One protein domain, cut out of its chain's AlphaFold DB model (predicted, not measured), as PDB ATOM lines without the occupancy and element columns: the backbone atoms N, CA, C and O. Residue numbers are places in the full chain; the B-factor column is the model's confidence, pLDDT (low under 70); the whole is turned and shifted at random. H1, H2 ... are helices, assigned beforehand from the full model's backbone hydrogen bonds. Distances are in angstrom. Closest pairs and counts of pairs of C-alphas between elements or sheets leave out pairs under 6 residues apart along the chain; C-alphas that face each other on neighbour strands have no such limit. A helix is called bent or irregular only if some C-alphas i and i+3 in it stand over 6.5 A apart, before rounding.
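AT A GLANCE: This is residues 630 to 793 of the 793 residues of an uncharacterized protein of Acidimicrobiaceae bacterium (UniProt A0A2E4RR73). A long, kinked helix, H5, makes the core, with the hairpin of H2 and H3 over one side and H8 across the other. The hairpin of H6 and H7 folds back from the end of H5, H4 packs on H5 and H3, and H1 and H9 lie far out. The printed part has 164 residues with nine named helices, H1 to H9 in order, and no named strand: class all helix. It is compact, with a radius of gyration of the C-alphas of 15.4 A and spans of 43 by 33 by 27 A.

HOW THE PARTS SIT: H1, residues 639 to 644, only just touches H7, residues 755 to 763, with 3 pairs of C-alphas within 8 A, the closest those of Ile 643 and Phe 755, 4.9 A apart. H2, residues 659 to 675, and H3, residues 678 to 690, form a hairpin; their closest C-alphas are Ser 672 and Phe 678, 5.0 A. The hub is H5, residues 715 to 737, irregular, with C-alphas 717 and 720 9.2 A apart and a kink of 53 degrees near residue 722. It touches H2 with residues 722 to 731 alone, closest C-alphas Gly 661 and Ala 727, 3.8 A. H4, residues 700 to 705, touches H5 about perpendicular at 84 degrees, closest C-alphas Ile 700 and Val 721, 5.9 A. H6, residues 739 to 751, forms a hairpin with H7, closest C-alphas Phe 745 and Thr 762, 6.0 A. H8, residues 767 to 780, only just touches H5 with 3 pairs within 8 A, closest C-alphas Phe 729 and Phe 774, 6.7 A. H9, residues 783 to 787, is close but not clearly touching H8. Every O i to N i+4 pair is within hydrogen-bond range except in H5, 16 of 19, and H6, 7 of 9.

IN THESE COORDINATES: H1 begins at C-alpha 639 (-29.937, -1.192, 9.336), and H9 ends at C-alpha 787 (-20.960, -34.857, 1.165). H5 measures 27.4 A, H2 24.4 A and H6 20.2 A.

THE WHOLE: The C-alphas farthest apart are Gln 634 and Asp 782, 46.9 A. The printed part has no cut; the H1 to H2 link is long. Residues 632 to 638 are under pLDDT 70.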
ATOM      1  N   ASP A 630     -30.943   0.131  -0.223       73.44
ATOM      2  CA  ASP A 630     -31.821   1.234   0.199       73.44
ATOM      3  C   ASP A 630     -31.848   1.450   1.722       73.44
ATOM      4  O   ASP A 630     -32.251   2.510   2.196       73.44
ATOM      5  N   TYR A 631     -31.421   0.452   2.496       71.38
ATOM      6  CA  TYR A 631     -31.293   0.533   3.947       71.38
ATOM      7  C   TYR A 631     -29.872   0.884   4.389       71.38
ATOM      8  O   TYR A 631     -29.619   0.889   5.595       71.38
ATOM      9  N   GLU A 632     -28.942   1.154   3.458       67.19
ATOM     10  CA  GLU A 632     -27.607   1.628   3.806       67.19
ATOM     11  C   GLU A 632     -27.637   3.097   4.271       67.19
ATOM     12  O   GLU A 632     -28.045   4.001   3.547       67.19
ATOM     13  N   THR A 633     -27.181   3.356   5.500       53.81
ATOM     14  CA  THR A 633     -27.117   4.694   6.118       53.81
ATOM     15  C   THR A 633     -25.673   5.091   6.440       53.81
ATOM     16  O   THR A 633     -24.819   4.236   6.655       53.81
ATOM     17  N   GLN A 634     -25.384   6.395   6.558       45.47
ATOM     18  CA  GLN A 634     -24.057   6.911   6.964       45.47
ATOM     19  C   GLN A 634     -23.735   6.707   8.472       45.47
ATOM     20  O   GLN A 634     -22.838   7.349   9.018       45.47
ATOM     21  N   SER A 635     -24.472   5.832   9.164       42.19
ATOM     22  CA  SER A 635     -24.350   5.520  10.596       42.19
ATOM     23  C   SER A 635     -23.269   4.457  10.874       42.19
ATOM     24  O   SER A 635     -22.977   3.618  10.029       42.19
ATOM     25  N   ILE A 636     -22.707   4.439  12.095       41.72
ATOM     26  CA  ILE A 636     -21.751   3.403  12.565       41.72
ATOM     27  C   ILE A 636     -22.399   2.008  12.643       41.72
ATOM     28  O   ILE A 636     -21.696   1.003  12.587       41.72
ATOM     29  N   ILE A 637     -23.723   1.943  12.807       48.59
ATOM     30  CA  ILE A 637     -24.499   0.701  12.765       48.59
ATOM     31  C   ILE A 637     -25.585   0.890  11.718       48.59
ATOM     32  O   ILE A 637     -26.478   1.723  11.895       48.59
ATOM     33  N   ASN A 638     -25.484   0.131  10.638       66.62
ATOM     34  CA  ASN A 638     -26.355   0.268   9.493       66.62
ATOM     35  C   ASN A 638     -27.554  -0.689   9.636       66.62
ATOM     36  O   ASN A 638     -27.369  -1.842  10.028       66.62
ATOM     37  N   ASP A 639     -28.787  -0.264   9.335       75.31
ATOM     38  CA  ASP A 639     -29.937  -1.192   9.336       75.31
ATOM     39  C   ASP A 639     -29.703  -2.344   8.339       75.31
ATOM     40  O   ASP A 639     -30.072  -3.490   8.621       75.31
ATOM     41  N   ALA A 640     -28.963  -2.078   7.255       82.06
ATOM     42  CA  ALA A 640     -28.440  -3.083   6.331       82.06
ATOM     43  C   ALA A 640     -27.660  -4.223   7.023       82.06
ATOM     44  O   ALA A 640     -27.772  -5.383   6.618       82.06
ATOM     45  N   ASP A 641     -26.923  -3.954   8.108       86.25
ATOM     46  CA  ASP A 641     -26.162  -4.983   8.827       86.25
ATOM     47  C   ASP A 641     -27.090  -5.963   9.567       86.25
ATOM     48  O   ASP A 641     -26.831  -7.170   9.618       86.25
ATOM     49  N   TYR A 642     -28.205  -5.468  10.118       85.00
ATOM     50  CA  TYR A 642     -29.227  -6.300  10.767       85.00
ATOM     51  C   TYR A 642     -30.110  -7.043   9.765       85.00
ATOM     52  O   TYR A 642     -30.580  -8.145  10.058       85.00
ATOM     53  N   ILE A 643     -30.369  -6.442   8.606       90.31
ATOM     54  CA  ILE A 643     -31.162  -7.039   7.527       90.31
ATOM     55  C   ILE A 643     -30.386  -8.184   6.871       90.31
ATOM     56  O   ILE A 643     -30.899  -9.295   6.741       90.31
ATOM     57  N   SER A 644     -29.120  -7.942   6.533       90.56
ATOM     58  CA  SER A 644     -28.255  -8.911   5.855       90.56
ATOM     59  C   SER A 644     -27.782 -10.066   6.746       90.56
ATOM     60  O   SER A 644     -27.328 -11.098   6.247       90.56
ATOM     61  N   GLY A 645     -27.875  -9.909   8.069       89.94
ATOM     62  CA  GLY A 645     -27.390 -10.885   9.045       89.94
ATOM     63  C   GLY A 645     -25.916 -10.728   9.415       89.94
ATOM     64  O   GLY A 645     -25.418 -11.525  10.220       89.94
ATOM     65  N   MET A 646     -25.233  -9.692   8.905       88.56
ATOM     66  CA  MET A 646     -23.894  -9.312   9.374       88.56
ATOM     67  C   MET A 646     -23.897  -9.007  10.870       88.56
ATOM     68  O   MET A 646     -22.950  -9.379  11.556       88.56
ATOM     69  N   ILE A 647     -24.976  -8.427  11.401       86.69
ATOM     70  CA  ILE A 647     -25.267  -8.407  12.835       86.69
ATOM     71  C   ILE A 647     -26.352  -9.447  13.136       86.69
ATOM     72  O   ILE A 647     -27.553  -9.191  13.103       86.69
ATOM     73  N   SER A 648     -25.891 -10.650  13.468       86.50
ATOM     74  CA  SER A 648     -26.689 -11.781  13.964       86.50
ATOM     75  C   SER A 648     -26.122 -12.296  15.295       86.50
ATOM     76  O   SER A 648     -25.214 -11.689  15.851       86.50
ATOM     77  N   GLY A 649     -26.653 -13.387  15.846       85.31
ATOM     78  CA  GLY A 649     -26.051 -14.017  17.026       85.31
ATOM     79  C   GLY A 649     -26.055 -13.127  18.270       85.31
ATOM     80  O   GLY A 649     -27.033 -12.431  18.546       85.31
ATOM     81  N   ASP A 650     -24.981 -13.206  19.047       84.25
ATOM     82  CA  ASP A 650     -24.772 -12.421  20.257       84.25
ATOM     83  C   ASP A 650     -23.809 -11.257  19.950       84.25
ATOM     84  O   ASP A 650     -22.791 -11.436  19.284       84.25
ATOM     85  N   GLY A 651     -24.115 -10.053  20.444       83.69
ATOM     86  CA  GLY A 651     -23.280  -8.863  20.224       83.69
ATOM     87  C   GLY A 651     -23.518  -8.152  18.884       83.69
ATOM     88  O   GLY A 651     -24.404  -8.517  18.110       83.69
ATOM     89  N   THR A 652     -22.736  -7.106  18.619       81.25
ATOM     90  CA  THR A 652     -22.877  -6.208  17.450       81.25
ATOM     91  C   THR A 652     -21.689  -6.279  16.490       81.25
ATOM     92  O   THR A 652     -21.636  -5.539  15.519       81.25
ATOM     93  N   GLU A 653     -20.720  -7.149  16.755       85.19
ATOM     94  CA  GLU A 653     -19.589  -7.424  15.873       85.19
ATOM     95  C   GLU A 653     -20.082  -8.014  14.542       85.19
ATOM     96  O   GLU A 653     -21.105  -8.694  14.519       85.19
ATOM     97  N   HIS A 654     -19.369  -7.795  13.436       87.12
ATOM     98  CA  HIS A 654     -19.778  -8.340  12.138       87.12
ATOM     99  C   HIS A 654     -19.451  -9.835  12.046       87.12
ATOM    100  O   HIS A 654     -18.337 -10.264  12.385       87.12
ATOM    101  N   LYS A 655     -20.411 -10.625  11.559       88.88
ATOM    102  CA  LYS A 655     -20.291 -12.077  11.408       88.88
ATOM    103  C   LYS A 655     -20.396 -12.475   9.924       88.88
ATOM    104  O   LYS A 655     -21.434 -12.228   9.318       88.88
ATOM    105  N   PRO A 656     -19.366 -13.115   9.336       90.31
ATOM    106  CA  PRO A 656     -19.346 -13.455   7.905       90.31
ATOM    107  C   PRO A 656     -20.268 -14.615   7.506       90.31
ATOM    108  O   PRO A 656     -20.623 -14.746   6.342       90.31
ATOM    109  N   TRP A 657     -20.630 -15.487   8.449       94.50
ATOM    110  CA  TRP A 657     -21.097 -16.848   8.163       94.50
ATOM    111  C   TRP A 657     -22.243 -16.972   7.145       94.50
ATOM    112  O   TRP A 657     -22.218 -17.883   6.322       94.50
ATOM    113  N   TRP A 658     -23.240 -16.085   7.180       96.94
ATOM    114  CA  TRP A 658     -24.395 -16.175   6.287       96.94
ATOM    115  C   TRP A 658     -24.134 -15.535   4.920       96.94
ATOM    116  O   TRP A 658     -24.302 -16.181   3.883       96.94
ATOM    117  N   MET A 659     -23.692 -14.276   4.913       94.44
ATOM    118  CA  MET A 659     -23.437 -13.516   3.687       94.44
ATOM    119  C   MET A 659     -22.322 -14.153   2.855       94.44
ATOM    120  O   MET A 659     -22.544 -14.507   1.697       94.44
ATOM    121  N   GLU A 660     -21.165 -14.395   3.473       92.94
ATOM    122  CA  GLU A 660     -20.012 -15.025   2.826       92.94
ATOM    123  C   GLU A 660     -20.285 -16.496   2.532       92.94
ATOM    124  O   GLU A 660     -19.960 -16.997   1.459       92.94
ATOM    125  N   GLY A 661     -20.943 -17.202   3.456       96.81
ATOM    126  CA  GLY A 661     -21.275 -18.611   3.273       96.81
ATOM    127  C   GLY A 661     -22.158 -18.854   2.052       96.81
ATOM    128  O   GLY A 661     -21.857 -19.718   1.224       96.81
ATOM    129  N   THR A 662     -23.225 -18.068   1.891       97.88
ATOM    130  CA  THR A 662     -24.096 -18.173   0.710       97.88
ATOM    131  C   THR A 662     -23.358 -17.788  -0.574       97.88
ATOM    132  O   THR A 662     -23.477 -18.518  -1.559       97.88
ATOM    133  N   ALA A 663     -22.525 -16.743  -0.562       96.31
ATOM    134  CA  ALA A 663     -21.713 -16.358  -1.718       96.31
ATOM    135  C   ALA A 663     -20.690 -17.444  -2.117       96.31
ATOM    136  O   ALA A 663     -20.545 -17.775  -3.298       96.31
ATOM    137  N   VAL A 664     -19.999 -18.067  -1.155       95.94
ATOM    138  CA  VAL A 664     -19.072 -19.189  -1.403       95.94
ATOM    139  C   VAL A 664     -19.813 -20.396  -1.976       95.94
ATOM    140  O   VAL A 664     -19.407 -20.931  -3.009       95.94
ATOM    141  N   TYR A 665     -20.918 -20.815  -1.355       98.00
ATOM    142  CA  TYR A 665     -21.680 -21.972  -1.828       98.00
ATOM    143  C   TYR A 665     -22.212 -21.763  -3.251       98.00
ATOM    144  O   TYR A 665     -21.979 -22.597  -4.135       98.00
ATOM    145  N   PHE A 666     -22.891 -20.638  -3.500       97.50
ATOM    146  CA  PHE A 666     -23.489 -20.372  -4.803       97.50
ATOM    147  C   PHE A 666     -22.446 -20.152  -5.893       97.50
ATOM    148  O   PHE A 666     -22.630 -20.652  -7.001       97.50
ATOM    149  N   SER A 667     -21.316 -19.508  -5.601       95.50
ATOM    150  CA  SER A 667     -20.260 -19.340  -6.603       95.50
ATOM    151  C   SER A 667     -19.721 -20.676  -7.128       95.50
ATOM    152  O   SER A 667     -19.617 -20.875  -8.341       95.50
ATOM    153  N   HIS A 668     -19.440 -21.638  -6.243       95.75
ATOM    154  CA  HIS A 668     -18.988 -22.967  -6.645       95.75
ATOM    155  C   HIS A 668     -20.094 -23.776  -7.327       95.75
ATOM    156  O   HIS A 668     -19.821 -24.472  -8.309       95.75
ATOM    157  N   LEU A 669     -21.341 -23.657  -6.863       96.44
ATOM    158  CA  LEU A 669     -22.485 -24.335  -7.466       96.44
ATOM    159  C   LEU A 669     -22.739 -23.864  -8.904       96.44
ATOM    160  O   LEU A 669     -22.838 -24.686  -9.820       96.44
ATOM    161  N   TYR A 670     -22.829 -22.552  -9.122       95.06
ATOM    162  CA  TYR A 670     -23.088 -21.991 -10.447       95.06
ATOM    163  C   TYR A 670     -21.897 -22.173 -11.391       95.06
ATOM    164  O   TYR A 670     -22.112 -22.460 -12.569       95.06
ATOM    165  N   TYR A 671     -20.658 -22.157 -10.887       93.81
ATOM    166  CA  TYR A 671     -19.495 -22.561 -11.680       93.81
ATOM    167  C   TYR A 671     -19.603 -24.015 -12.163       93.81
ATOM    168  O   TYR A 671     -19.420 -24.306 -13.351       93.81
ATOM    169  N   SER A 672     -19.940 -24.942 -11.261       94.31
ATOM    170  CA  SER A 672     -20.130 -26.354 -11.600       94.31
ATOM    171  C   SER A 672     -21.262 -26.564 -12.609       94.31
ATOM    172  O   SER A 672     -21.131 -27.399 -13.503       94.31
ATOM    173  N   ARG A 673     -22.339 -25.773 -12.546       92.56
ATOM    174  CA  ARG A 673     -23.424 -25.791 -13.544       92.56
ATOM    175  C   ARG A 673     -22.982 -25.274 -14.905       92.56
ATOM    176  O   ARG A 673     -23.240 -25.925 -15.916       92.56
ATOM    177  N   ALA A 674     -22.294 -24.137 -14.927       90.31
ATOM    178  CA  ALA A 674     -21.804 -23.508 -16.147       90.31
ATOM    179  C   ALA A 674     -20.825 -24.410 -16.916       90.31
ATOM    180  O   ALA A 674     -20.826 -24.446 -18.148       90.31
ATOM    181  N   THR A 675     -19.998 -25.163 -16.189       90.69
ATOM    182  CA  THR A 675     -18.971 -26.046 -16.763       90.69
ATOM    183  C   THR A 675     -19.424 -27.500 -16.922       90.69
ATOM    184  O   THR A 675     -18.825 -28.251 -17.696       90.69
ATOM    185  N   GLY A 676     -20.476 -27.909 -16.211       91.50
ATOM    186  CA  GLY A 676     -20.879 -29.307 -16.062       91.50
ATOM    187  C   GLY A 676     -19.948 -30.132 -15.162       91.50
ATOM    188  O   GLY A 676     -20.049 -31.361 -15.166       91.50
ATOM    189  N   ASP A 677     -19.038 -29.491 -14.419       92.50
ATOM    190  CA  ASP A 677     -18.073 -30.138 -13.531       92.50
ATOM    191  C   ASP A 677     -18.497 -30.032 -12.058       92.50
ATOM    192  O   ASP A 677     -18.069 -29.147 -11.321       92.50
ATOM    193  N   PHE A 678     -19.331 -30.967 -11.603       94.69
ATOM    194  CA  PHE A 678     -19.711 -31.088 -10.188       94.69
ATOM    195  C   PHE A 678     -18.626 -31.736  -9.313       94.69
ATOM    196  O   PHE A 678     -18.763 -31.767  -8.088       94.69
ATOM    197  N   GLU A 679     -17.537 -32.247  -9.899       93.81
ATOM    198  CA  GLU A 679     -16.375 -32.676  -9.116       93.81
ATOM    199  C   GLU A 679     -15.705 -31.453  -8.476       93.81
ATOM    200  O   GLU A 679     -15.265 -31.535  -7.330       93.81
ATOM    201  N   HIS A 680     -15.720 -30.301  -9.159       92.69
ATOM    202  CA  HIS A 680     -15.281 -29.020  -8.601       92.69
ATOM    203  C   HIS A 680     -16.017 -28.662  -7.304       92.69
ATOM    204  O   HIS A 680     -15.358 -28.528  -6.275       92.69
ATOM    205  N   LEU A 681     -17.357 -28.573  -7.317       95.12
ATOM    206  CA  LEU A 681     -18.152 -28.267  -6.119       95.12
ATOM    207  C   LEU A 681     -17.833 -29.235  -4.974       95.12
ATOM    208  O   LEU A 681     -17.559 -28.799  -3.859       95.12
ATOM    209  N   ASN A 682     -17.808 -30.543  -5.255       95.75
ATOM    210  CA  ASN A 682     -17.471 -31.546  -4.247       95.75
ATOM    211  C   ASN A 682     -16.072 -31.322  -3.664       95.75
ATOM    212  O   ASN A 682     -15.915 -31.323  -2.448       95.75
ATOM    213  N   ASN A 683     -15.064 -31.100  -4.506       94.69
ATOM    214  CA  ASN A 683     -13.687 -30.908  -4.062       94.69
ATOM    215  C   ASN A 683     -13.516 -29.626  -3.238       94.69
ATOM    216  O   ASN A 683     -12.839 -29.672  -2.212       94.69
ATOM    217  N   GLN A 684     -14.113 -28.505  -3.662       94.31
ATOM    218  CA  GLN A 684     -14.009 -27.229  -2.945       94.31
ATOM    219  C   GLN A 684     -14.722 -27.293  -1.594       94.31
ATOM    220  O   GLN A 684     -14.118 -26.988  -0.569       94.31
ATOM    221  N   MET A 685     -15.963 -27.785  -1.572       96.75
ATOM    222  CA  MET A 685     -16.724 -27.929  -0.331       96.75
ATOM    223  C   MET A 685     -16.027 -28.913   0.621       96.75
ATOM    224  O   MET A 685     -15.838 -28.618   1.800       96.75
ATOM    225  N   GLU A 686     -15.566 -30.067   0.129       96.12
ATOM    226  CA  GLU A 686     -14.863 -31.051   0.959       96.12
ATOM    227  C   GLU A 686     -13.573 -30.484   1.568       96.12
ATOM    228  O   GLU A 686     -13.304 -30.695   2.754       96.12
ATOM    229  N   GLN A 687     -12.785 -29.750   0.777       93.25
ATOM    230  CA  GLN A 687     -11.578 -29.080   1.262       93.25
ATOM    231  C   GLN A 687     -11.914 -28.010   2.299       93.25
ATOM    232  O   GLN A 687     -11.260 -27.966   3.344       93.25
ATOM    233  N   GLY A 688     -12.963 -27.224   2.059       91.62
ATOM    234  CA  GLY A 688     -13.436 -26.180   2.960       91.62
ATOM    235  C   GLY A 688     -13.744 -26.669   4.373       91.62
ATOM    236  O   GLY A 688     -13.492 -25.953   5.333       91.62
ATOM    237  N   LEU A 689     -14.218 -27.906   4.533       95.31
ATOM    238  CA  LEU A 689     -14.596 -28.445   5.846       95.31
ATOM    239  C   LEU A 689     -13.543 -29.374   6.462       95.31
ATOM    240  O   LEU A 689     -13.309 -29.323   7.669       95.31
ATOM    241  N   TYR A 690     -12.899 -30.219   5.651       96.19
ATOM    242  CA  TYR A 690     -12.045 -31.320   6.124       96.19
ATOM    243  C   TYR A 690     -10.546 -31.100   5.905       96.19
ATOM    244  O   TYR A 690      -9.780 -32.069   5.929       96.19
ATOM    245  N   THR A 691     -10.111 -29.871   5.631       92.88
ATOM    246  CA  THR A 691      -8.683 -29.551   5.547       92.88
ATOM    247  C   THR A 691      -8.336 -28.287   6.334       92.88
ATOM    248  O   THR A 691      -9.222 -27.471   6.602       92.88
ATOM    249  N   PRO A 692      -7.065 -28.103   6.739       89.81
ATOM    250  CA  PRO A 692      -6.646 -26.885   7.421       89.81
ATOM    251  C   PRO A 692      -6.605 -25.684   6.469       89.81
ATOM    252  O   PRO A 692      -5.935 -25.737   5.437       89.81
ATOM    253  N   TYR A 693      -7.256 -24.580   6.849       81.31
ATOM    254  CA  TYR A 693      -7.270 -23.329   6.080       81.31
ATOM    255  C   TYR A 693      -7.381 -22.091   6.987       81.31
ATOM    256  O   TYR A 693      -8.122 -22.098   7.962       81.31
ATOM    257  N   GLY A 694      -6.661 -21.005   6.701       78.12
ATOM    258  CA  GLY A 694      -6.674 -19.793   7.536       78.12
ATOM    259  C   GLY A 694      -5.684 -19.830   8.723       78.12
ATOM    260  O   GLY A 694      -4.593 -20.386   8.583       78.12
ATOM    261  N   PRO A 695      -5.994 -19.210   9.882       73.62
ATOM    262  CA  PRO A 695      -5.009 -18.913  10.938       73.62
ATOM    263  C   PRO A 695      -4.487 -20.128  11.731       73.62
ATOM    264  O   PRO A 695      -3.536 -19.987  12.502       73.62
ATOM    265  N   SER A 696      -5.087 -21.310  11.566       80.56
ATOM    266  CA  SER A 696      -4.743 -22.532  12.302       80.56
ATOM    267  C   SER A 696      -4.390 -23.688  11.360       80.56
ATOM    268  O   SER A 696      -4.875 -23.767  10.235       80.56
ATOM    269  N   GLY A 697      -3.551 -24.609  11.844       85.62
ATOM    270  CA  GLY A 697      -3.207 -25.861  11.156       85.62
ATOM    271  C   GLY A 697      -4.166 -27.023  11.446       85.62
ATOM    272  O   GLY A 697      -3.854 -28.152  11.075       85.62
ATOM    273  N   GLU A 698      -5.272 -26.761  12.143       91.94
ATOM    274  CA  GLU A 698      -6.360 -27.711  12.404       91.94
ATOM    275  C   GLU A 698      -7.417 -27.659  11.293       91.94
ATOM    276  O   GLU A 698      -7.634 -26.599  10.693       91.94
ATOM    277  N   ASP A 699      -8.077 -28.794  11.048       94.12
ATOM    278  CA  ASP A 699      -9.181 -28.898  10.090       94.12
ATOM    279  C   ASP A 699     -10.326 -27.951  10.497       94.12
ATOM    280  O   ASP A 699     -10.614 -27.769  11.685       94.12
ATOM    281  N   ILE A 700     -10.985 -27.333   9.513       95.88
ATOM    282  CA  ILE A 700     -12.035 -26.328   9.746       95.88
ATOM    283  C   ILE A 700     -13.189 -26.881  10.592       95.88
ATOM    284  O   ILE A 700     -13.638 -26.210  11.522       95.88
ATOM    285  N   ILE A 701     -13.627 -28.116  10.326       95.94
ATOM    286  CA  ILE A 701     -14.692 -28.769  11.097       95.94
ATOM    287  C   ILE A 701     -14.346 -28.893  12.583       95.94
ATOM    288  O   ILE A 701     -15.189 -28.625  13.433       95.94
ATOM    289  N   ASP A 702     -13.101 -29.237  12.920       95.38
ATOM    290  CA  ASP A 702     -12.682 -29.380  14.313       95.38
ATOM    291  C   ASP A 702     -12.623 -28.019  15.011       95.38
ATOM    292  O   ASP A 702     -12.989 -27.908  16.182       95.38
ATOM    293  N   ARG A 703     -12.205 -26.966  14.304       94.75
ATOM    294  CA  ARG A 703     -12.191 -25.601  14.849       94.75
ATOM    295  C   ARG A 703     -13.589 -25.092  15.142       94.75
ATOM    296  O   ARG A 703     -13.793 -24.508  16.200       94.75
ATOM    297  N   TYR A 704     -14.537 -25.365  14.251       96.12
ATOM    298  CA  TYR A 704     -15.937 -25.029  14.470       96.12
ATOM    299  C   TYR A 704     -16.537 -25.814  15.640       96.12
ATOM    300  O   TYR A 704     -17.005 -25.221  16.603       96.12
ATOM    301  N   LEU A 705     -16.425 -27.148  15.632       95.94
ATOM    302  CA  LEU A 705     -17.041 -28.006  16.654       95.94
ATOM    303  C   LEU A 705     -16.448 -27.845  18.064       95.94
ATOM    304  O   LEU A 705     -17.035 -28.356  19.024       95.94
ATOM    305  N   ASN A 706     -15.280 -27.202  18.183       94.50
ATOM    306  CA  ASN A 706     -14.636 -26.827  19.447       94.50
ATOM    307  C   ASN A 706     -14.658 -25.303  19.707       94.50
ATOM    308  O   ASN A 706     -14.080 -24.852  20.703       94.50
ATOM    309  N   GLY A 707     -15.267 -24.528  18.811       93.06
ATOM    310  CA  GLY A 707     -15.344 -23.071  18.824       93.06
ATOM    311  C   GLY A 707     -16.696 -22.547  19.324       93.06
ATOM    312  O   GLY A 707     -17.439 -23.286  19.974       93.06
ATOM    313  N   PRO A 708     -16.990 -21.252  19.101       94.00
ATOM    314  CA  PRO A 708     -18.319 -20.697  19.345       94.00
ATOM    315  C   PRO A 708     -19.330 -21.186  18.296       94.00
ATOM    316  O   PRO A 708     -18.939 -21.632  17.216       94.00
ATOM    317  N   ASP A 709     -20.622 -21.034  18.599       95.75
ATOM    318  CA  ASP A 709     -21.711 -21.287  17.646       95.75
ATOM    319  C   ASP A 709     -21.499 -20.488  16.349       95.75
ATOM    320  O   ASP A 709     -20.929 -19.393  16.378       95.75
ATOM    321  N   LEU A 710     -21.984 -20.994  15.207       96.12
ATOM    322  CA  LEU A 710     -21.652 -20.433  13.885       96.12
ATOM    323  C   LEU A 710     -22.001 -18.945  13.771       96.12
ATOM    324  O   LEU A 710     -21.209 -18.146  13.273       96.12
ATOM    325  N   TYR A 711     -23.155 -18.562  14.314       93.56
ATOM    326  CA  TYR A 711     -23.639 -17.183  14.336       93.56
ATOM    327  C   TYR A 711     -22.884 -16.255  15.306       93.56
ATOM    328  O   TYR A 711     -23.180 -15.065  15.364       93.56
ATOM    329  N   ASN A 712     -21.930 -16.784  16.075       93.12
ATOM    330  CA  ASN A 712     -21.043 -16.054  16.981       93.12
ATOM    331  C   ASN A 712     -19.582 -16.033  16.478       93.12
ATOM    332  O   ASN A 712     -18.698 -15.521  17.169       93.12
ATOM    333  N   VAL A 713     -19.307 -16.571  15.283       92.06
ATOM    334  CA  VAL A 713     -17.997 -16.475  14.629       92.06
ATOM    335  C   VAL A 713     -17.865 -15.102  13.970       92.06
ATOM    336  O   VAL A 713     -18.638 -14.751  13.081       92.06
ATOM    337  N   THR A 714     -16.864 -14.326  14.383       88.75
ATOM    338  CA  THR A 714     -16.537 -13.012  13.802       88.75
ATOM    339  C   THR A 714     -15.326 -13.093  12.877       88.75
ATOM    340  O   THR A 714     -14.506 -14.012  12.997       88.75
ATOM    341  N   TRP A 715     -15.163 -12.084  12.017       80.88
ATOM    342  CA  TRP A 715     -13.982 -11.907  11.162       80.88
ATOM    343  C   TRP A 715     -12.660 -11.946  11.937       80.88
ATOM    344  O   TRP A 715     -11.708 -12.605  11.516       80.88
ATOM    345  N   GLU A 716     -12.616 -11.283  13.096       85.62
ATOM    346  CA  GLU A 716     -11.432 -11.250  13.961       85.62
ATOM    347  C   GLU A 716     -11.166 -12.589  14.655       85.62
ATOM    348  O   GLU A 716     -10.012 -12.924  14.926       85.62
ATOM    349  N   SER A 717     -12.220 -13.352  14.964       88.50
ATOM    350  CA  SER A 717     -12.073 -14.633  15.655       88.50
ATOM    351  C   SER A 717     -11.581 -15.742  14.723       88.50
ATOM    352  O   SER A 717     -10.565 -16.375  15.015       88.50
ATOM    353  N   ASP A 718     -12.289 -15.980  13.615       91.81
ATOM    354  CA  ASP A 718     -12.029 -17.077  12.686       91.81
ATOM    355  C   ASP A 718     -12.838 -16.909  11.382       91.81
ATOM    356  O   ASP A 718     -13.805 -17.626  11.115       91.81
ATOM    357  N   TRP A 719     -12.430 -15.954  10.541       86.00
ATOM    358  CA  TRP A 719     -13.058 -15.727   9.233       86.00
ATOM    359  C   TRP A 719     -13.121 -16.997   8.368       86.00
ATOM    360  O   TRP A 719     -14.104 -17.219   7.670       86.00
ATOM    361  N   ALA A 720     -12.114 -17.875   8.447       87.38
ATOM    362  CA  ALA A 720     -12.062 -19.093   7.644       87.38
ATOM    363  C   ALA A 720     -13.170 -20.083   8.036       87.38
ATOM    364  O   ALA A 720     -13.781 -20.684   7.155       87.38
ATOM    365  N   VAL A 721     -13.471 -20.224   9.333       94.94
ATOM    366  CA  VAL A 721     -14.648 -20.983   9.787       94.94
ATOM    367  C   VAL A 721     -15.928 -20.327   9.279       94.94
ATOM    368  O   VAL A 721     -16.774 -21.022   8.726       94.94
ATOM    369  N   GLY A 722     -16.042 -19.003   9.401       93.44
ATOM    370  CA  GLY A 722     -17.198 -18.253   8.914       93.44
ATOM    371  C   GLY A 722     -17.523 -18.533   7.446       93.44
ATOM    372  O   GLY A 722     -18.637 -18.935   7.136       93.44
ATOM    373  N   TYR A 723     -16.538 -18.419   6.557       91.38
ATOM    374  CA  TYR A 723     -16.711 -18.692   5.125       91.38
ATOM    375  C   TYR A 723     -17.057 -20.151   4.852       91.38
ATOM    376  O   TYR A 723     -18.033 -20.465   4.178       91.38
ATOM    377  N   GLN A 724     -16.223 -21.058   5.356       95.88
ATOM    378  CA  GLN A 724     -16.260 -22.445   4.916       95.88
ATOM    379  C   GLN A 724     -17.396 -23.222   5.581       95.88
ATOM    380  O   GLN A 724     -18.136 -23.940   4.912       95.88
ATOM    381  N   VAL A 725     -17.588 -23.055   6.892       98.06
ATOM    382  CA  VAL A 725     -18.720 -23.669   7.599       98.06
ATOM    383  C   VAL A 725     -20.020 -22.956   7.244       98.06
ATOM    384  O   VAL A 725     -21.034 -23.625   7.076       98.06
ATOM    385  N   GLY A 726     -19.984 -21.637   7.023       97.94
ATOM    386  CA  GLY A 726     -21.105 -20.886   6.462       97.94
ATOM    387  C   GLY A 726     -21.562 -21.423   5.105       97.94
ATOM    388  O   GLY A 726     -22.758 -21.601   4.889       97.94
ATOM    389  N   ALA A 727     -20.632 -21.773   4.213       98.31
ATOM    390  CA  ALA A 727     -20.964 -22.380   2.924       98.31
ATOM    391  C   ALA A 727     -21.621 -23.755   3.078       98.31
ATOM    392  O   ALA A 727     -22.594 -24.065   2.390       98.31
ATOM    393  N   TRP A 728     -21.129 -24.582   4.002       98.56
ATOM    394  CA  TRP A 728     -21.764 -25.864   4.313       98.56
ATOM    395  C   TRP A 728     -23.138 -25.708   4.953       98.56
ATOM    396  O   TRP A 728     -24.036 -26.489   4.646       98.56
ATOM    397  N   PHE A 729     -23.323 -24.687   5.787       98.62
ATOM    398  CA  PHE A 729     -24.628 -24.336   6.324       98.62
ATOM    399  C   PHE A 729     -25.585 -23.888   5.209       98.62
ATOM    400  O   PHE A 729     -26.701 -24.391   5.129       98.62
ATOM    401  N   ALA A 730     -25.144 -23.024   4.291       98.38
ATOM    402  CA  ALA A 730     -25.933 -22.620   3.127       98.38
ATOM    403  C   ALA A 730     -26.309 -23.824   2.243       98.38
ATOM    404  O   ALA A 730     -27.457 -23.940   1.816       98.38
ATOM    405  N   ALA A 731     -25.379 -24.762   2.030       98.44
ATOM    406  CA  ALA A 731     -25.642 -26.013   1.322       98.44
ATOM    407  C   ALA A 731     -26.668 -26.896   2.050       98.44
ATOM    408  O   ALA A 731     -27.532 -27.495   1.412       98.44
ATOM    409  N   TYR A 732     -26.598 -26.962   3.382       98.38
ATOM    410  CA  TYR A 732     -27.561 -27.678   4.214       98.38
ATOM    411  C   TYR A 732     -28.963 -27.068   4.109       98.38
ATOM    412  O   TYR A 732     -29.918 -27.784   3.815       98.38
ATOM    413  N   VAL A 733     -29.088 -25.743   4.238       98.19
ATOM    414  CA  VAL A 733     -30.366 -25.037   4.047       98.19
ATOM    415  C   VAL A 733     -30.902 -25.268   2.632       98.19
ATOM    416  O   VAL A 733     -32.050 -25.669   2.472       98.19
ATOM    417  N   ALA A 734     -30.069 -25.120   1.598       97.88
ATOM    418  CA  ALA A 734     -30.474 -25.354   0.213       97.88
ATOM    419  C   ALA A 734     -30.891 -26.813  -0.054       97.88
ATOM    420  O   ALA A 734     -31.778 -27.057  -0.872       97.88
ATOM    421  N   HIS A 735     -30.290 -27.789   0.631       97.31
ATOM    422  CA  HIS A 735     -30.679 -29.196   0.539       97.31
ATOM    423  C   HIS A 735     -32.081 -29.455   1.112       97.31
ATOM    424  O   HIS A 735     -32.834 -30.259   0.558       97.31
ATOM    425  N   HIS A 736     -32.426 -28.785   2.215       96.81
ATOM    426  CA  HIS A 736     -33.690 -28.980   2.925       96.81
ATOM    427  C   HIS A 736     -34.837 -28.132   2.361       96.81
ATOM    428  O   HIS A 736     -35.923 -28.666   2.124       96.81
ATOM    429  N   GLU A 737     -34.576 -26.858   2.076       97.38
ATOM    430  CA  GLU A 737     -35.586 -25.867   1.674       97.38
ATOM    431  C   GLU A 737     -35.578 -25.571   0.167       97.38
ATOM    432  O   GLU A 737     -36.545 -25.052  -0.391       97.38
ATOM    433  N   GLY A 738     -34.504 -25.957  -0.524       96.50
ATOM    434  CA  GLY A 738     -34.275 -25.642  -1.926       96.50
ATOM    435  C   GLY A 738     -33.465 -24.360  -2.111       96.50
ATOM    436  O   GLY A 738     -33.577 -23.394  -1.366       96.50
ATOM    437  N   GLU A 739     -32.660 -24.332  -3.169       95.31
ATOM    438  CA  GLU A 739     -31.826 -23.173  -3.519       95.31
ATOM    439  C   GLU A 739     -32.649 -21.900  -3.737       95.31
ATOM    440  O   GLU A 739     -32.235 -20.821  -3.320       95.31
ATOM    441  N   GLN A 740     -33.837 -22.037  -4.336       94.81
ATOM    442  CA  GLN A 740     -34.736 -20.911  -4.568       94.81
ATOM    443  C   GLN A 740     -35.177 -20.256  -3.258       94.81
ATOM    444  O   GLN A 740     -35.303 -19.042  -3.232       94.81
ATOM    445  N   ALA A 741     -35.340 -21.012  -2.167       96.94
ATOM    446  CA  ALA A 741     -35.681 -20.431  -0.871       96.94
ATOM    447  C   ALA A 741     -34.553 -19.530  -0.343       96.94
ATOM    448  O   ALA A 741     -34.818 -18.501   0.268       96.94
ATOM    449  N   VAL A 742     -33.287 -19.863  -0.619       97.44
ATOM    450  CA  VAL A 742     -32.149 -19.011  -0.236       97.44
ATOM    451  C   VAL A 742     -32.079 -17.751  -1.103       97.44
ATOM    452  O   VAL A 742     -31.752 -16.683  -0.599       97.44
ATOM    453  N   ILE A 743     -32.430 -17.842  -2.389       96.25
ATOM    454  CA  ILE A 743     -32.597 -16.658  -3.247       96.25
ATOM    455  C   ILE A 743     -33.766 -15.798  -2.752       96.25
ATOM    456  O   ILE A 743     -33.626 -14.584  -2.639       96.25
ATOM    457  N   ASP A 744     -34.893 -16.416  -2.398       96.31
ATOM    458  CA  ASP A 744     -36.081 -15.729  -1.890       96.31
ATOM    459  C   ASP A 744     -35.795 -15.026  -0.556       96.31
ATOM    460  O   ASP A 744     -36.264 -13.910  -0.366       96.31
ATOM    461  N   PHE A 745     -34.962 -15.608   0.318       97.75
ATOM    462  CA  PHE A 745     -34.471 -14.936   1.524       97.75
ATOM    463  C   PHE A 745     -33.831 -13.583   1.183       97.75
ATOM    464  O   PHE A 745     -34.173 -12.576   1.801       97.75
ATOM    465  N   TRP A 746     -32.925 -13.555   0.199       96.81
ATOM    466  CA  TRP A 746     -32.255 -12.323  -0.219       96.81
ATOM    467  C   TRP A 746     -33.219 -11.363  -0.915       96.81
ATOM    468  O   TRP A 746     -33.194 -10.186  -0.614       96.81
ATOM    469  N   ILE A 747     -34.140 -11.836  -1.757       94.81
ATOM    470  CA  ILE A 747     -35.180 -10.965  -2.334       94.81
ATOM    471  C   ILE A 747     -36.055 -10.334  -1.236       94.81
ATOM    472  O   ILE A 747     -36.398  -9.157  -1.310       94.81
ATOM    473  N   ASN A 748     -36.393 -11.082  -0.185       92.81
ATOM    474  CA  ASN A 748     -37.231 -10.585   0.904       92.81
ATOM    475  C   ASN A 748     -36.561  -9.466   1.716       92.81
ATOM    476  O   ASN A 748     -37.278  -8.676   2.335       92.81
ATOM    477  N   THR A 749     -35.226  -9.336   1.690       92.12
ATOM    478  CA  THR A 749     -34.541  -8.230   2.382       92.12
ATOM    479  C   THR A 749     -34.933  -6.860   1.834       92.12
ATOM    480  O   THR A 749     -34.840  -5.884   2.574       92.12
ATOM    481  N   GLN A 750     -35.471  -6.791   0.608       89.81
ATOM    482  CA  GLN A 750     -36.010  -5.562   0.006       89.81
ATOM    483  C   GLN A 750     -37.159  -4.944   0.813       89.81
ATOM    484  O   GLN A 750     -37.534  -3.803   0.581       89.81
ATOM    485  N   THR A 751     -37.751  -5.697   1.742       83.81
ATOM    486  CA  THR A 751     -38.827  -5.211   2.618       83.81
ATOM    487  C   THR A 751     -38.315  -4.549   3.900       83.81
ATOM    488  O   THR A 751     -39.112  -4.008   4.665       83.81
ATOM    489  N   GLY A 752     -37.007  -4.621   4.177       83.44
ATOM    490  CA  GLY A 752     -36.410  -4.131   5.423       83.44
ATOM    491  C   GLY A 752     -36.587  -5.089   6.602       83.44
ATOM    492  O   GLY A 752     -36.223  -4.769   7.735       83.44
ATOM    493  N   ILE A 753     -37.143  -6.280   6.353       87.00
ATOM    494  CA  ILE A 753     -37.272  -7.342   7.347       87.00
ATOM    495  C   ILE A 753     -35.894  -7.740   7.891       87.00
ATOM    496  O   ILE A 753     -34.943  -7.996   7.152       87.00
ATOM    497  N   ARG A 754     -35.775  -7.800   9.220       91.12
ATOM    498  CA  ARG A 754     -34.503  -8.128   9.878       91.12
ATOM    499  C   ARG A 754     -34.197  -9.619   9.783       91.12
ATOM    500  O   ARG A 754     -35.105 -10.451   9.792       91.12
ATOM    501  N   PHE A 755     -32.905  -9.949   9.783       94.88
ATOM    502  CA  PHE A 755     -32.389 -11.295   9.536       94.88
ATOM    503  C   PHE A 755     -33.123 -12.426  10.289       94.88
ATOM    504  O   PHE A 755     -33.548 -13.368   9.622       94.88
ATOM    505  N   PRO A 756     -33.342 -12.372  11.625       93.06
ATOM    506  CA  PRO A 756     -33.977 -13.485  12.338       93.06
ATOM    507  C   PRO A 756     -35.408 -13.760  11.872       93.06
ATOM    508  O   PRO A 756     -35.795 -14.912  11.696       93.06
ATOM    509  N   GLU A 757     -36.178 -12.695  11.644       94.31
ATOM    510  CA  GLU A 757     -37.567 -12.802  11.213       94.31
ATOM    511  C   GLU A 757     -37.652 -13.270   9.758       94.31
ATOM    512  O   GLU A 757     -38.423 -14.175   9.452       94.31
ATOM    513  N   ASN A 758     -36.811 -12.724   8.875       97.12
ATOM    514  CA  ASN A 758     -36.740 -13.156   7.480       97.12
ATOM    515  C   ASN A 758     -36.374 -14.640   7.366       97.12
ATOM    516  O   ASN A 758     -36.974 -15.382   6.586       97.12
ATOM    517  N   PHE A 759     -35.408 -15.084   8.174       97.88
ATOM    518  CA  PHE A 759     -34.968 -16.473   8.197       97.88
ATOM    519  C   PHE A 759     -36.113 -17.395   8.630       97.88
ATOM    520  O   PHE A 759     -36.409 -18.370   7.941       97.88
ATOM    521  N   GLU A 760     -36.809 -17.062   9.723       96.94
ATOM    522  CA  GLU A 760     -37.945 -17.852  10.206       96.94
ATOM    523  C   GLU A 760     -39.113 -17.861   9.212       96.94
ATOM    524  O   GLU A 760     -39.707 -18.913   8.976       96.94
ATOM    525  N   GLN A 761     -39.432 -16.727   8.584       96.19
ATOM    526  CA  GLN A 761     -40.505 -16.656   7.589       96.19
ATOM    527  C   GLN A 761     -40.175 -17.439   6.312       96.19
ATOM    528  O   GLN A 761     -41.062 -18.078   5.743       96.19
ATOM    529  N   THR A 762     -38.915 -17.408   5.875       96.44
ATOM    530  CA  THR A 762     -38.485 -18.047   4.626       96.44
ATOM    531  C   THR A 762     -38.283 -19.553   4.793       96.44
ATOM    532  O   THR A 762     -38.719 -20.326   3.942       96.44
ATOM    533  N   PHE A 763     -37.662 -19.984   5.896       96.56
ATOM    534  CA  PHE A 763     -37.268 -21.383   6.117       96.56
ATOM    535  C   PHE A 763     -38.139 -22.111   7.154       96.56
ATOM    536  O   PHE A 763     -38.035 -23.318   7.330       96.56
ATOM    537  N   GLY A 764     -39.045 -21.407   7.834       92.06
ATOM    538  CA  GLY A 764     -40.045 -22.002   8.722       92.06
ATOM    539  C   GLY A 764     -39.575 -22.310  10.147       92.06
ATOM    540  O   GLY A 764     -40.370 -22.839  10.931       92.06
ATOM    541  N   ALA A 765     -38.328 -21.990  10.505       92.62
ATOM    542  CA  ALA A 765     -37.841 -22.016  11.884       92.62
ATOM    543  C   ALA A 765     -36.715 -21.000  12.115       92.62
ATOM    544  O   ALA A 765     -36.072 -20.538  11.176       92.62
ATOM    545  N   ASP A 766     -36.466 -20.679  13.384       93.06
ATOM    546  CA  ASP A 766     -35.395 -19.776  13.803       93.06
ATOM    547  C   ASP A 766     -34.004 -20.256  13.344       93.06
ATOM    548  O   ASP A 766     -33.677 -21.448  13.401       93.06
ATOM    549  N   TYR A 767     -33.155 -19.310  12.936       95.94
ATOM    550  CA  TYR A 767     -31.831 -19.604  12.386       95.94
ATOM    551  C   TYR A 767     -30.903 -20.313  13.378       95.94
ATOM    552  O   TYR A 767     -30.054 -21.100  12.961       95.94
ATOM    553  N   ARG A 768     -31.057 -20.088  14.692       96.88
ATOM    554  CA  ARG A 768     -30.237 -20.775  15.701       96.88
ATOM    555  C   ARG A 768     -30.612 -22.246  15.791       96.88
ATOM    556  O   ARG A 768     -29.723 -23.080  15.896       96.88
ATOM    557  N   ALA A 769     -31.901 -22.568  15.676       96.50
ATOM    558  CA  ALA A 769     -32.353 -23.956  15.626       96.50
ATOM    559  C   ALA A 769     -31.794 -24.683  14.390       96.50
ATOM    560  O   ALA A 769     -31.299 -25.798  14.520       96.50
ATOM    561  N   TYR A 770     -31.785 -24.033  13.219       96.75
ATOM    562  CA  TYR A 770     -31.138 -24.588  12.022       96.75
ATOM    563  C   TYR A 770     -29.632 -24.803  12.220       96.75
ATOM    564  O   TYR A 770     -29.099 -25.821  11.780       96.75
ATOM    565  N   VAL A 771     -28.932 -23.868  12.873       97.81
ATOM    566  CA  VAL A 771     -27.496 -24.014  13.175       97.81
ATOM    567  C   VAL A 771     -27.249 -25.190  14.124       97.81
ATOM    568  O   VAL A 771     -26.339 -25.977  13.867       97.81
ATOM    569  N   ASP A 772     -28.077 -25.365  15.156       97.50
ATOM    570  CA  ASP A 772     -27.996 -26.507  16.076       97.50
ATOM    571  C   ASP A 772     -28.219 -27.846  15.341       97.50
ATOM    572  O   ASP A 772     -27.500 -28.823  15.568       97.50
ATOM    573  N   GLU A 773     -29.203 -27.899  14.436       97.81
ATOM    574  CA  GLU A 773     -29.496 -29.081  13.616       97.81
ATOM    575  C   GLU A 773     -28.355 -29.406  12.644       97.81
ATOM    576  O   GLU A 773     -27.944 -30.566  12.530       97.81
ATOM    577  N   PHE A 774     -27.799 -28.384  11.990       98.12
ATOM    578  CA  PHE A 774     -26.640 -28.517  11.115       98.12
ATOM    579  C   PHE A 774     -25.396 -28.987  11.879       98.12
ATOM    580  O   PHE A 774     -24.691 -29.883  11.408       98.12
ATOM    581  N   GLU A 775     -25.129 -28.433  13.065       98.19
ATOM    582  CA  GLU A 775     -23.999 -28.859  13.888       98.19
ATOM    583  C   GLU A 775     -24.130 -30.332  14.291       98.19
ATOM    584  O   GLU A 775     -23.178 -31.105  14.141       98.19
ATOM    585  N   GLU A 776     -25.304 -30.748  14.770       97.81
ATOM    586  CA  GLU A 776     -25.548 -32.148  15.124       97.81
ATOM    587  C   GLU A 776     -25.409 -33.061  13.899       97.81
ATOM    588  O   GLU A 776     -24.832 -34.151  14.004       97.81
ATOM    589  N   PHE A 777     -25.867 -32.615  12.725       98.12
ATOM    590  CA  PHE A 777     -25.689 -33.335  11.469       98.12
ATOM    591  C   PHE A 777     -24.205 -33.575  11.167       98.12
ATOM    592  O   PHE A 777     -23.784 -34.730  11.098       98.12
ATOM    593  N   ILE A 778     -23.377 -32.531  11.077       97.25
ATOM    594  CA  ILE A 778     -21.952 -32.701  10.740       97.25
ATOM    595  C   ILE A 778     -21.155 -33.416  11.843       97.25
ATOM    596  O   ILE A 778     -20.120 -34.023  11.567       97.25
ATOM    597  N   ARG A 779     -21.628 -33.373  13.096       96.44
ATOM    598  CA  ARG A 779     -21.007 -34.053  14.242       96.44
ATOM    599  C   ARG A 779     -21.294 -35.555  14.256       96.44
ATOM    600  O   ARG A 779     -20.461 -36.326  14.741       96.44
ATOM    601  N   THR A 780     -22.473 -35.973  13.795       95.62
ATOM    602  CA  THR A 780     -22.939 -37.365  13.917       95.62
ATOM    603  C   THR A 780     -22.893 -38.164  12.624       95.62
ATOM    604  O   THR A 780     -22.741 -39.389  12.690       95.62
ATOM    605  N   SER A 781     -22.988 -37.500  11.474       96.38
ATOM    606  CA  SER A 781     -22.903 -38.142  10.169       96.38
ATOM    607  C   SER A 781     -21.475 -38.502   9.786       96.38
ATOM    608  O   SER A 781     -20.497 -37.881  10.208       96.38
ATOM    609  N   ASP A 782     -21.340 -39.543   8.964       94.62
ATOM    610  CA  ASP A 782     -20.055 -39.816   8.333       94.62
ATOM    611  C   ASP A 782     -19.798 -38.854   7.163       94.62
ATOM    612  O   ASP A 782     -20.706 -38.226   6.617       94.62
ATOM    613  N   ARG A 783     -18.533 -38.748   6.744       94.88
ATOM    614  CA  ARG A 783     -18.131 -37.845   5.656       94.88
ATOM    615  C   ARG A 783     -18.929 -38.073   4.370       94.88
ATOM    616  O   ARG A 783     -19.188 -37.116   3.658       94.88
ATOM    617  N   SER A 784     -19.324 -39.308   4.059       95.00
ATOM    618  CA  SER A 784     -20.086 -39.587   2.836       95.00
ATOM    619  C   SER A 784     -21.533 -39.107   2.918       95.00
ATOM    620  O   SER A 784     -22.079 -38.680   1.905       95.00
ATOM    621  N   GLU A 785     -22.129 -39.132   4.110       96.69
ATOM    622  CA  GLU A 785     -23.450 -38.556   4.368       96.69
ATOM    623  C   GLU A 785     -23.414 -37.026   4.287       96.69
ATOM    624  O   GLU A 785     -24.257 -36.449   3.607       96.69
ATOM    625  N   VAL A 786     -22.402 -36.380   4.884       97.44
ATOM    626  CA  VAL A 786     -22.221 -34.916   4.798       97.44
ATOM    627  C   VAL A 786     -22.034 -34.472   3.346       97.44
ATOM    628  O   VAL A 786     -22.748 -33.597   2.873       97.44
ATOM    629  N   MET A 787     -21.148 -35.134   2.596       97.44
ATOM    630  CA  MET A 787     -20.960 -34.857   1.165       97.44
ATOM    631  C   MET A 787     -22.220 -35.136   0.327       97.44
ATOM    632  O   MET A 787     -22.388 -34.562  -0.744       97.44
ATOM    633  N   GLY A 788     -23.111 -36.011   0.801       96.56
ATOM    634  CA  GLY A 788     -24.315 -36.431   0.089       96.56
ATOM    635  C   GLY A 788     -25.408 -35.367  -0.028       96.56
ATOM    636  O   GLY A 788     -26.362 -35.593  -0.773       96.56
ATOM    637  N   ILE A 789     -25.289 -34.235   0.678       97.38
ATOM    638  CA  ILE A 789     -26.255 -33.128   0.578       97.38
ATOM    639  C   ILE A 789     -26.012 -32.252  -0.656       97.38
ATOM    640  O   ILE A 789     -26.936 -31.580  -1.113       97.38
ATOM    641  N   LEU A 790     -24.790 -32.273  -1.202       97.44
ATOM    642  CA  LEU A 790     -24.414 -31.471  -2.362       97.44
ATOM    643  C   LEU A 790     -25.095 -31.995  -3.639       97.44
ATOM    644  O   LEU A 790     -25.222 -33.212  -3.827       97.44
ATOM    645  N   PRO A 791     -25.513 -31.103  -4.552       93.56
ATOM    646  CA  PRO A 791     -26.135 -31.505  -5.805       93.56
ATOM    647  C   PRO A 791     -25.148 -32.235  -6.726       93.56
ATOM    648  O   PRO A 791     -23.944 -31.981  -6.731       93.56
ATOM    649  N   ALA A 792     -25.686 -33.143  -7.543       85.75
ATOM    650  CA  ALA A 792     -24.924 -33.921  -8.524       85.75
ATOM    651  C   ALA A 792     -25.170 -33.489  -9.985       85.75
ATOM    652  O   ALA A 792     -24.583 -34.080 -10.896       85.75
ATOM    653  N   SER A 793     -26.078 -32.532 -10.215       75.94
ATOM    654  CA  SER A 793     -26.468 -32.009 -11.533       75.94
ATOM    655  C   SER A 793     -27.148 -30.656 -11.440       75.94
ATOM    656  O   SER A 793     -27.915 -30.495 -10.463       75.94
TER     657      SER A 793